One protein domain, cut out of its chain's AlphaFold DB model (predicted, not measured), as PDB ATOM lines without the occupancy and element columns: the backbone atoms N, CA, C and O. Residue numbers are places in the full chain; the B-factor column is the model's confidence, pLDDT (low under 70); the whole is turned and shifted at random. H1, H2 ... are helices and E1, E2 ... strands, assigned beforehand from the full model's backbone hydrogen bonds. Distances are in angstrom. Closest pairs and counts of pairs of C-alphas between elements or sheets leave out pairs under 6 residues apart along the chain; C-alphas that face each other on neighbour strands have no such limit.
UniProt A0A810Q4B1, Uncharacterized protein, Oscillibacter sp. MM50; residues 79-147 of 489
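This is residues 79 to 147 of the 489 residues of an uncharacterized protein of Oscillibacter sp. MM50 (UniProt A0A810Q4B1). Two small strand hairpins stand one after the other along the longest axis as two lobes, each with a short helix over one face: E1 and E2 with H1, and E3 and E4 with H2. A long tail without a named element, residues 129 to 147, starts after H2 in the second lobe and runs back to end near the first printed residue. The printed part has 69 residues, with four named strands and two named helices in the order E1, E2, H1, E3, E4, H2; each sheet is an antiparallel pair, and the class is mixed, helices and strands. The whole is compact by its radius of gyration of the C-alphas, 12.2 A, yet elongated in outline, spanning 39 by 25 by 18 A.

Find C-alpha 82 at (77.476, 160.100, 173.616), where E1, residues 82 to 86, begins its 12.9 A. E2 returns over residues 89 to 93, 12.8 A long, and H1, residues 95 to 103, follows with 13.7 A. Next look for E3, residues 110 to 114, 12.2 A long, from C-alpha 110 at (71.579, 157.104, 181.273). E4, residues 117 to 121, covers 12.4 A, and H2, residues 123 to 128, ends at C-alpha 128 at (68.824, 164.344, 193.483).

Begin with E1 and E2, an antiparallel hairpin at 145 degrees, where N 82 and O 93 are 2.8 A apart and N 91 and O 84 are 2.9 A apart, both within hydrogen-bond range. Residues 84 to 85 of E1 also pair, antiparallel, with residues 107 to 108. The closest C-alphas of E1 and H1 are those of Tyr 82 and Ala 95, 7.5 A. Farther along, E3 and E4 form an antiparallel hairpin at 137 degrees, with N 112 and O 119 at 2.8 A. The closest C-alphas of E3 and H2 are those of Tyr 112 and Ala 126, 7.2 A. Between the two hairpins, E1 and E4 are only just apart, their closest C-alphas 8.1 A from each other, and H1 and H2 are apart. In H2 every O i to N i+4 pair is within hydrogen-bond range; in H1 2 of 5 are, beside 4 of 6 O i to N i+3 pairs.

The two C-alphas farthest apart are those of Gly 115 and Asn 147, 39.2 A, while those of Glu 79 and Asn 147 are 7.0 A apart. The printed part has no cut. The link from H1 to E3 is short, six residues, and the other links between named elements are tight. The mean pLDDT of the printed part is 92.1, and no printed residue is under 70.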
ATOM      1  N   GLU A  79      82.576 156.804 164.899       88.38
ATOM      2  CA  GLU A  79      82.892 156.765 166.318       88.38
ATOM      3  C   GLU A  79      81.606 156.915 167.135       88.38
ATOM      4  O   GLU A  79      80.670 157.628 166.756       88.38
ATOM      5  N   LYS A  80      81.528 156.224 168.275       88.56
ATOM      6  CA  LYS A  80      80.378 156.345 169.167       88.56
ATOM      7  C   LYS A  80      80.328 157.748 169.768       88.56
ATOM      8  O   LYS A  80      81.249 158.163 170.465       88.56
ATOM      9  N   GLU A  81      79.202 158.421 169.569       93.69
ATOM     10  CA  GLU A  81      78.950 159.756 170.101       93.69
ATOM     11  C   GLU A  81      77.907 159.689 171.221       93.69
ATOM     12  O   GLU A  81      76.775 159.236 171.025       93.69
ATOM     13  N   TYR A  82      78.310 160.094 172.421       94.56
ATOM     14  CA  TYR A  82      77.476 160.100 173.616       94.56
ATOM     15  C   TYR A  82      76.700 161.406 173.720       94.56
ATOM     16  O   TYR A  82      77.299 162.479 173.700       94.56
ATOM     17  N   LEU A  83      75.384 161.306 173.901       95.25
ATOM     18  CA  LEU A  83      74.521 162.464 174.116       95.25
ATOM     19  C   LEU A  83      74.607 162.871 175.587       95.25
ATOM     20  O   LEU A  83      74.063 162.211 176.479       95.25
ATOM     21  N   CYS A  84      75.358 163.937 175.833       95.69
ATOM     22  CA  CYS A  84      75.595 164.497 177.153       95.69
ATOM     23  C   CYS A  84      74.719 165.728 177.357       95.69
ATOM     24  O   CYS A  84      74.282 166.341 176.388       95.69
ATOM     25  N   MET A  85      74.454 166.081 178.609       94.94
ATOM     26  CA  MET A  85      73.606 167.216 178.945       94.94
ATOM     27  C   MET A  85      74.274 168.113 179.982       94.94
ATOM     28  O   MET A  85      74.967 167.628 180.880       94.94
ATOM     29  N   ARG A  86      74.068 169.421 179.830       94.38
ATOM     30  CA  ARG A  86      74.499 170.463 180.765       94.38
ATOM     31  C   ARG A  86      73.497 171.611 180.702       94.38
ATOM     32  O   ARG A  86      73.209 172.107 179.623       94.38
ATOM     33  N   ASN A  87      72.969 172.042 181.848       89.25
ATOM     34  CA  ASN A  87      72.045 173.185 181.947       89.25
ATOM     35  C   ASN A  87      70.844 173.132 180.969       89.25
ATOM     36  O   ASN A  87      70.399 174.167 180.483       89.25
ATOM     37  N   GLY A  88      70.330 171.934 180.666       86.38
ATOM     38  CA  GLY A  88      69.218 171.734 179.725       86.38
ATOM     39  C   GLY A  88      69.604 171.673 178.240       86.38
ATOM     40  O   GLY A  88      68.744 171.385 177.414       86.38
ATOM     41  N   GLU A  89      70.876 171.881 177.889       92.94
ATOM     42  CA  GLU A  89      71.397 171.705 176.528       92.94
ATOM     43  C   GLU A  89      71.932 170.276 176.339       92.94
ATOM     44  O   GLU A  89      72.667 169.773 177.191       92.94
ATOM     45  N   GLU A  90      71.574 169.617 175.230       94.88
ATOM     46  CA  GLU A  90      72.087 168.292 174.846       94.88
ATOM     47  C   GLU A  90      73.130 168.427 173.729       94.88
ATOM     48  O   GLU A  90      72.860 169.032 172.692       94.88
ATOM     49  N   ARG A  91      74.307 167.817 173.913       94.62
ATOM     50  CA  ARG A  91      75.389 167.817 172.920       94.62
ATOM     51  C   ARG A  91      76.080 166.457 172.831       94.62
ATOM     52  O   ARG A  91      76.255 165.757 173.829       94.62
ATOM     53  N   GLY A  92      76.466 166.082 171.612       93.38
ATOM     54  CA  GLY A  92      77.209 164.860 171.317       93.38
ATOM     55  C   GLY A  92      78.713 165.010 171.559       93.38
ATOM     56  O   GLY A  92      79.312 165.986 171.114       93.38
ATOM     57  N   PHE A  93      79.325 164.028 172.222       93.94
ATOM     58  CA  PHE A  93      80.777 163.952 172.416       93.94
ATOM     59  C   PHE A  93      81.303 162.551 172.118       93.94
ATOM     60  O   PHE A  93      80.702 161.553 172.533       93.94
ATOM     61  N   THR A  94      82.456 162.459 171.459       91.75
ATOM     62  CA  THR A  94      83.181 161.185 171.344       91.75
ATOM     63  C   THR A  94      83.754 160.747 172.694       91.75
ATOM     64  O   THR A  94      83.725 161.482 173.686       91.75
ATOM     65  N   ALA A  95      84.287 159.524 172.773       89.06
ATOM     66  CA  ALA A  95      84.920 159.052 174.004       89.06
ATOM     67  C   ALA A  95      86.138 159.910 174.393       89.06
ATOM     68  O   ALA A  95      86.358 160.148 175.583       89.06
ATOM     69  N   ALA A  96      86.906 160.370 173.400       88.44
ATOM     70  CA  ALA A  96      88.056 161.243 173.601       88.44
ATOM     71  C   ALA A  96      87.629 162.650 174.048       88.44
ATOM     72  O   ALA A  96      88.121 163.140 175.063       88.44
ATOM     73  N   GLU A  97      86.662 163.259 173.354       92.69
ATOM     74  CA  GLU A  97      86.157 164.602 173.669       92.69
ATOM     75  C   GLU A  97      85.495 164.671 175.043       92.69
ATOM     76  O   GLU A  97      85.658 165.649 175.774       92.69
ATOM     77  N   PHE A  98      84.776 163.612 175.429       92.94
ATOM     78  CA  PHE A  98      84.066 163.585 176.700       92.94
ATOM     79  C   PHE A  98      85.006 163.746 177.902       92.94
ATOM     80  O   PHE A  98      84.593 164.299 178.916       92.94
ATOM     81  N   LYS A  99      86.275 163.320 177.804       91.12
ATOM     82  CA  LYS A  99      87.255 163.516 178.886       91.12
ATOM     83  C   LYS A  99      87.467 164.998 179.204       91.12
ATOM     84  O   LYS A  99      87.577 165.355 180.371       91.12
ATOM     85  N   ALA A 100      87.500 165.850 178.181       92.19
ATOM     86  CA  ALA A 100      87.589 167.296 178.357       92.19
ATOM     87  C   ALA A 100      86.231 167.885 178.768       92.19
ATOM     88  O   ALA A 100      86.158 168.644 179.733       92.19
ATOM     89  N   ALA A 101      85.145 167.461 178.110       92.06
ATOM     90  CA  ALA A 101      83.792 167.937 178.403       92.06
ATOM     91  C   ALA A 101      83.357 167.652 179.855       92.06
ATOM     92  O   ALA A 101      82.609 168.428 180.452       92.06
ATOM     93  N   GLN A 102      83.860 166.573 180.459       90.31
ATOM     94  CA  GLN A 102      83.608 166.243 181.859       90.31
ATOM     95  C   GLN A 102      84.144 167.325 182.814       90.31
ATOM     96  O   GLN A 102      83.470 167.656 183.790       90.31
ATOM     97  N   ASN A 103      85.300 167.933 182.515       91.31
ATOM     98  CA  ASN A 103      85.845 169.050 183.302       91.31
ATOM     99  C   ASN A 103      84.969 170.307 183.194       91.31
ATOM    100  O   ASN A 103      84.907 171.118 184.115       91.31
ATOM    101  N   GLU A 104      84.231 170.436 182.093       91.38
ATOM    102  CA  GLU A 104      83.239 171.485 181.866       91.38
ATOM    103  C   GLU A 104      81.846 171.129 182.414       91.38
ATOM    104  O   GLU A 104      80.876 171.831 182.132       91.38
ATOM    105  N   ARG A 105      81.728 170.069 183.223       91.31
ATOM    106  CA  ARG A 105      80.472 169.600 183.835       91.31
ATOM    107  C   ARG A 105      79.423 169.095 182.838       91.31
ATOM    108  O   ARG A 105      78.229 169.179 183.112       91.31
ATOM    109  N   TRP A 106      79.841 168.566 181.690       96.50
ATOM    110  CA  TRP A 106      78.948 167.768 180.850       96.50
ATOM    111  C   TRP A 106      78.793 166.359 181.415       96.50
ATOM    112  O   TRP A 106      79.775 165.688 181.737       96.50
ATOM    113  N   GLU A 107      77.556 165.872 181.468       95.50
ATOM    114  CA  GLU A 107      77.250 164.543 181.987       95.50
ATOM    115  C   GLU A 107      76.595 163.663 180.923       95.50
ATOM    116  O   GLU A 107      75.670 164.078 180.227       95.50
ATOM    117  N   LYS A 108      77.048 162.410 180.807       96.12
ATOM    118  CA  LYS A 108      76.376 161.410 179.965       96.12
ATOM    119  C   LYS A 108      74.993 161.113 180.523       96.12
ATOM    120  O   LYS A 108      74.849 160.888 181.721       96.12
ATOM    121  N   GLN A 109      74.007 160.998 179.647       96.38
ATOM    122  CA  GLN A 109      72.669 160.580 180.048       96.38
ATOM    123  C   GLN A 109      72.568 159.056 180.118       96.38
ATOM    124  O   GLN A 109      73.066 158.358 179.237       96.38
ATOM    125  N   TYR A 110      71.869 158.534 181.121       96.56
ATOM    126  CA  TYR A 110      71.579 157.104 181.273       96.56
ATOM    127  C   TYR A 110      70.076 156.903 181.458       96.56
ATOM    128  O   TYR A 110      69.397 157.822 181.912       96.56
ATOM    129  N   PRO A 111      69.525 155.729 181.119       96.44
ATOM    130  CA  PRO A 111      68.126 155.452 181.396       96.44
ATOM    131  C   PRO A 111      67.946 155.129 182.889       96.44
ATOM    132  O   PRO A 111      68.573 154.204 183.407       96.44
ATOM    133  N   TYR A 112      67.056 155.848 183.569       95.19
ATOM    134  CA  TYR A 112      66.656 155.631 184.965       95.19
ATOM    135  C   TYR A 112      65.189 155.195 185.053       95.19
ATOM    136  O   TYR A 112      64.387 155.473 184.155       95.19
ATOM    137  N   LYS A 113      64.834 154.462 186.117       92.00
ATOM    138  CA  LYS A 113      63.459 153.989 186.345       92.00
ATOM    139  C   LYS A 113      62.638 155.065 187.057       92.00
ATOM    140  O   LYS A 113      62.804 155.255 188.253       92.00
ATOM    141  N   VAL A 114      61.713 155.701 186.341       90.25
ATOM    142  CA  VAL A 114      60.735 156.646 186.904       90.25
ATOM    143  C   VAL A 114      59.359 155.980 186.862       90.25
ATOM    144  O   VAL A 114      58.716 155.883 185.810       90.25
ATOM    145  N   GLY A 115      58.931 155.421 187.997       87.38
ATOM    146  CA  GLY A 115      57.744 154.564 188.065       87.38
ATOM    147  C   GLY A 115      57.868 153.346 187.136       87.38
ATOM    148  O   GLY A 115      58.779 152.535 187.282       87.38
ATOM    149  N   LYS A 116      56.958 153.219 186.156       86.81
ATOM    150  CA  LYS A 116      56.976 152.145 185.138       86.81
ATOM    151  C   LYS A 116      57.746 152.503 183.852       86.81
ATOM    152  O   LYS A 116      57.849 151.656 182.967       86.81
ATOM    153  N   LYS A 117      58.260 153.732 183.707       91.19
ATOM    154  CA  LYS A 117      58.928 154.208 182.479       91.19
ATOM    155  C   LYS A 117      60.447 154.302 182.662       91.19
ATOM    156  O   LYS A 117      60.938 154.534 183.764       91.19
ATOM    157  N   LYS A 118      61.185 154.135 181.560       93.12
ATOM    158  CA  LYS A 118      62.620 154.443 181.478       93.12
ATOM    159  C   LYS A 118      62.782 155.840 180.886       93.12
ATOM    160  O   LYS A 118      62.303 156.074 179.779       93.12
ATOM    161  N   VAL A 119      63.441 156.737 181.610       93.44
ATOM    162  CA  VAL A 119      63.692 158.120 181.176       93.44
ATOM    163  C   VAL A 119      65.195 158.364 181.170       93.44
ATOM    164  O   VAL A 119      65.883 157.947 182.098       93.44
ATOM    165  N   TYR A 120      65.707 158.988 180.110       94.75
ATOM    166  CA  TYR A 120      67.108 159.396 180.049       94.75
ATOM    167  C   TYR A 120      67.302 160.701 180.814       94.75
ATOM    168  O   TYR A 120      66.579 161.657 180.562       94.75
ATOM    169  N   MET A 121      68.269 160.720 181.725       94.38
ATOM    170  CA  MET A 121      68.677 161.907 182.482       94.38
ATOM    171  C   MET A 121      70.138 161.767 182.919       94.38
ATOM    172  O   MET A 121      70.741 160.692 182.776       94.38
ATOM    173  N   VAL A 122      70.723 162.851 183.418       95.25
ATOM    174  CA  VAL A 122      72.102 162.863 183.926       95.25
ATOM    175  C   VAL A 122      72.180 162.284 185.347       95.25
ATOM    176  O   VAL A 122      71.192 162.343 186.079       95.25
ATOM    177  N   PRO A 123      73.317 161.686 185.755       94.44
ATOM    178  CA  PRO A 123      73.514 161.179 187.113       94.44
ATOM    179  C   PRO A 123      73.194 162.191 188.214       94.44
ATOM    180  O   PRO A 123      72.470 161.828 189.131       94.44
ATOM    181  N   SER A 124      73.636 163.447 188.101       93.00
ATOM    182  CA  SER A 124      73.361 164.473 189.120       93.00
ATOM    183  C   SER A 124      71.865 164.717 189.367       93.00
ATOM    184  O   SER A 124      71.434 164.854 190.512       93.00
ATOM    185  N   GLU A 125      71.055 164.716 188.307       92.19
ATOM    186  CA  GLU A 125      69.596 164.845 188.381       92.19
ATOM    187  C   GLU A 125      68.944 163.585 188.966       92.19
ATOM    188  O   GLU A 125      68.049 163.675 189.809       92.19
ATOM    189  N   ALA A 126      69.407 162.406 188.545       92.06
ATOM    190  CA  ALA A 126      68.897 161.135 189.045       92.06
ATOM    191  C   ALA A 126      69.194 160.935 190.538       92.06
ATOM    192  O   ALA A 126      68.320 160.469 191.272       92.06
ATOM    193  N   ASP A 127      70.393 161.317 190.985       91.75
ATOM    194  CA  ASP A 127      70.826 161.235 192.380       91.75
ATOM    195  C   ASP A 127      69.998 162.182 193.263       91.75
ATOM    196  O   ASP A 127      69.537 161.776 194.330       91.75
ATOM    197  N   ALA A 128      69.708 163.402 192.789       91.00
ATOM    198  CA  ALA A 128      68.824 164.344 193.483       91.00
ATOM    199  C   ALA A 128      67.389 163.806 193.664       91.00
ATOM    200  O   ALA A 128      66.711 164.162 194.627       91.00
ATOM    201  N   GLN A 129      66.932 162.936 192.759       91.44
ATOM    202  CA  GLN A 129      65.613 162.292 192.802       91.44
ATOM    203  C   GLN A 129      65.639 160.881 193.429       91.44
ATOM    204  O   GLN A 129      64.592 160.236 193.522       91.44
ATOM    205  N   GLY A 130      66.806 160.373 193.848       90.62
ATOM    206  CA  GLY A 130      66.966 159.031 194.424       90.62
ATOM    207  C   GLY A 130      66.645 157.879 193.457       90.62
ATOM    208  O   GLY A 130      66.187 156.817 193.886       90.62
ATOM    209  N   LEU A 131      66.828 158.076 192.148       92.62
ATOM    210  CA  LEU A 131      66.409 157.124 191.115       92.62
ATOM    211  C   LEU A 131      67.472 156.056 190.824       92.62
ATOM    212  O   LEU A 131      68.646 156.342 190.612       92.62
ATOM    213  N   ALA A 132      67.039 154.800 190.688       88.56
ATOM    214  CA  ALA A 132      67.926 153.703 190.307       88.56
ATOM    215  C   ALA A 132      68.154 153.640 188.784       88.56
ATOM    216  O   ALA A 132      67.204 153.643 187.985       88.56
ATOM    217  N   ARG A 133      69.424 153.514 188.376       93.19
ATOM    218  CA  ARG A 133      69.820 153.356 186.969       93.19
ATOM    219  C   ARG A 133      69.278 152.042 186.396       93.19
ATOM    220  O   ARG A 133      69.422 150.981 186.997       93.19
ATOM    221  N   ALA A 134      68.651 152.109 185.223       92.50
ATOM    222  CA  ALA A 134      68.059 150.958 184.545       92.50
ATOM    223  C   ALA A 134      69.058 150.202 183.652       92.50
ATOM    224  O   ALA A 134      68.886 149.002 183.457       92.50
ATOM    225  N   ASP A 135      70.052 150.899 183.091       92.62
ATOM    226  CA  ASP A 135      71.090 150.336 182.221       92.62
ATOM    227  C   ASP A 135      72.410 151.115 182.370       92.62
ATOM    228  O   ASP A 135      72.407 152.329 182.577       92.62
ATOM    229  N   LYS A 136      73.549 150.428 182.258       91.81
ATOM    230  CA  LYS A 136      74.891 151.030 182.331       91.81
ATOM    231  C   LYS A 136      75.329 151.712 181.031       91.81
ATOM    232  O   LYS A 136      76.358 152.382 181.025       91.81
ATOM    233  N   HIS A 137      74.612 151.512 179.931       91.81
ATOM    234  CA  HIS A 137      74.927 152.071 178.628       91.81
ATOM    235  C   HIS A 137      74.308 153.468 178.489       91.81
ATOM    236  O   HIS A 137      73.088 153.618 178.569       91.81
ATOM    237  N   PRO A 138      75.138 154.505 178.295       93.50
ATOM    238  CA  PRO A 138      74.650 155.866 178.140       93.50
ATOM    239  C   PRO A 138      73.917 156.047 176.809       93.50
ATOM    240  O   PRO A 138      74.185 155.332 175.837       93.50
ATOM    241  N   LYS A 139      73.050 157.061 176.757       94.50
ATOM    242  CA  LYS A 139      72.419 157.549 175.532       94.50
ATOM    243  C   LYS A 139      73.510 157.908 174.518       94.50
ATOM    244  O   LYS A 139      74.454 158.635 174.829       94.50
ATOM    245  N   SER A 140      73.391 157.391 173.304       93.31
ATOM    246  CA  SER A 140      74.278 157.715 172.185       93.31
ATOM    247  C   SER A 140      73.459 157.977 170.934       93.31
ATOM    248  O   SER A 140      72.299 157.567 170.854       93.31
ATOM    249  N   THR A 141      74.063 158.624 169.943       91.25
ATOM    250  CA  THR A 141      73.431 158.751 168.629       91.25
ATOM    251  C   THR A 141      73.250 157.379 167.977       91.25
ATOM    252  O   THR A 141      73.949 156.412 168.296       91.25
ATOM    253  N   ARG A 142      72.268 157.275 167.073       84.94
ATOM    254  CA  ARG A 142      71.900 156.009 166.416       84.94
ATOM    255  C   ARG A 142      73.009 155.465 165.512       84.94
ATOM    256  O   ARG A 142      73.179 154.253 165.448       84.94
ATOM    257  N   TYR A 143      73.739 156.346 164.829       83.00
ATOM    258  CA  TYR A 143      74.749 155.973 163.829       83.00
ATOM    259  C   TYR A 143      76.183 156.355 164.225       83.00
ATOM    260  O   TYR A 143      77.123 156.007 163.512       83.00
ATOM    261  N   GLY A 144      76.365 157.012 165.377       88.31
ATOM    262  CA  GLY A 144      77.646 157.605 165.749       88.31
ATOM    263  C   GLY A 144      77.984 158.830 164.897       88.31
ATOM    264  O   GLY A 144      77.218 159.227 164.019       88.31
ATOM    265  N   ARG A 145      79.147 159.419 165.165       89.44
ATOM    266  CA  ARG A 145      79.731 160.477 164.340       89.44
ATOM    267  C   ARG A 145      80.547 159.837 163.223       89.44
ATOM    268  O   ARG A 145      81.328 158.927 163.498       89.44
ATOM    269  N   GLN A 146      80.369 160.275 161.979       89.25
ATOM    270  CA  GLN A 146      81.157 159.748 160.864       89.25
ATOM    271  C   GLN A 146      82.614 160.209 160.949       89.25
ATOM    272  O   GLN A 146      82.909 161.305 161.419       89.25
ATOM    273  N   ASN A 147      83.530 159.350 160.508       88.94
ATOM    274  CA  ASN A 147      84.915 159.741 160.290       88.94
ATOM    275  C   ASN A 147      84.961 160.712 159.096       88.94
ATOM    276  O   ASN A 147      84.476 160.323 158.032       88.94
TER     277      ASN A 147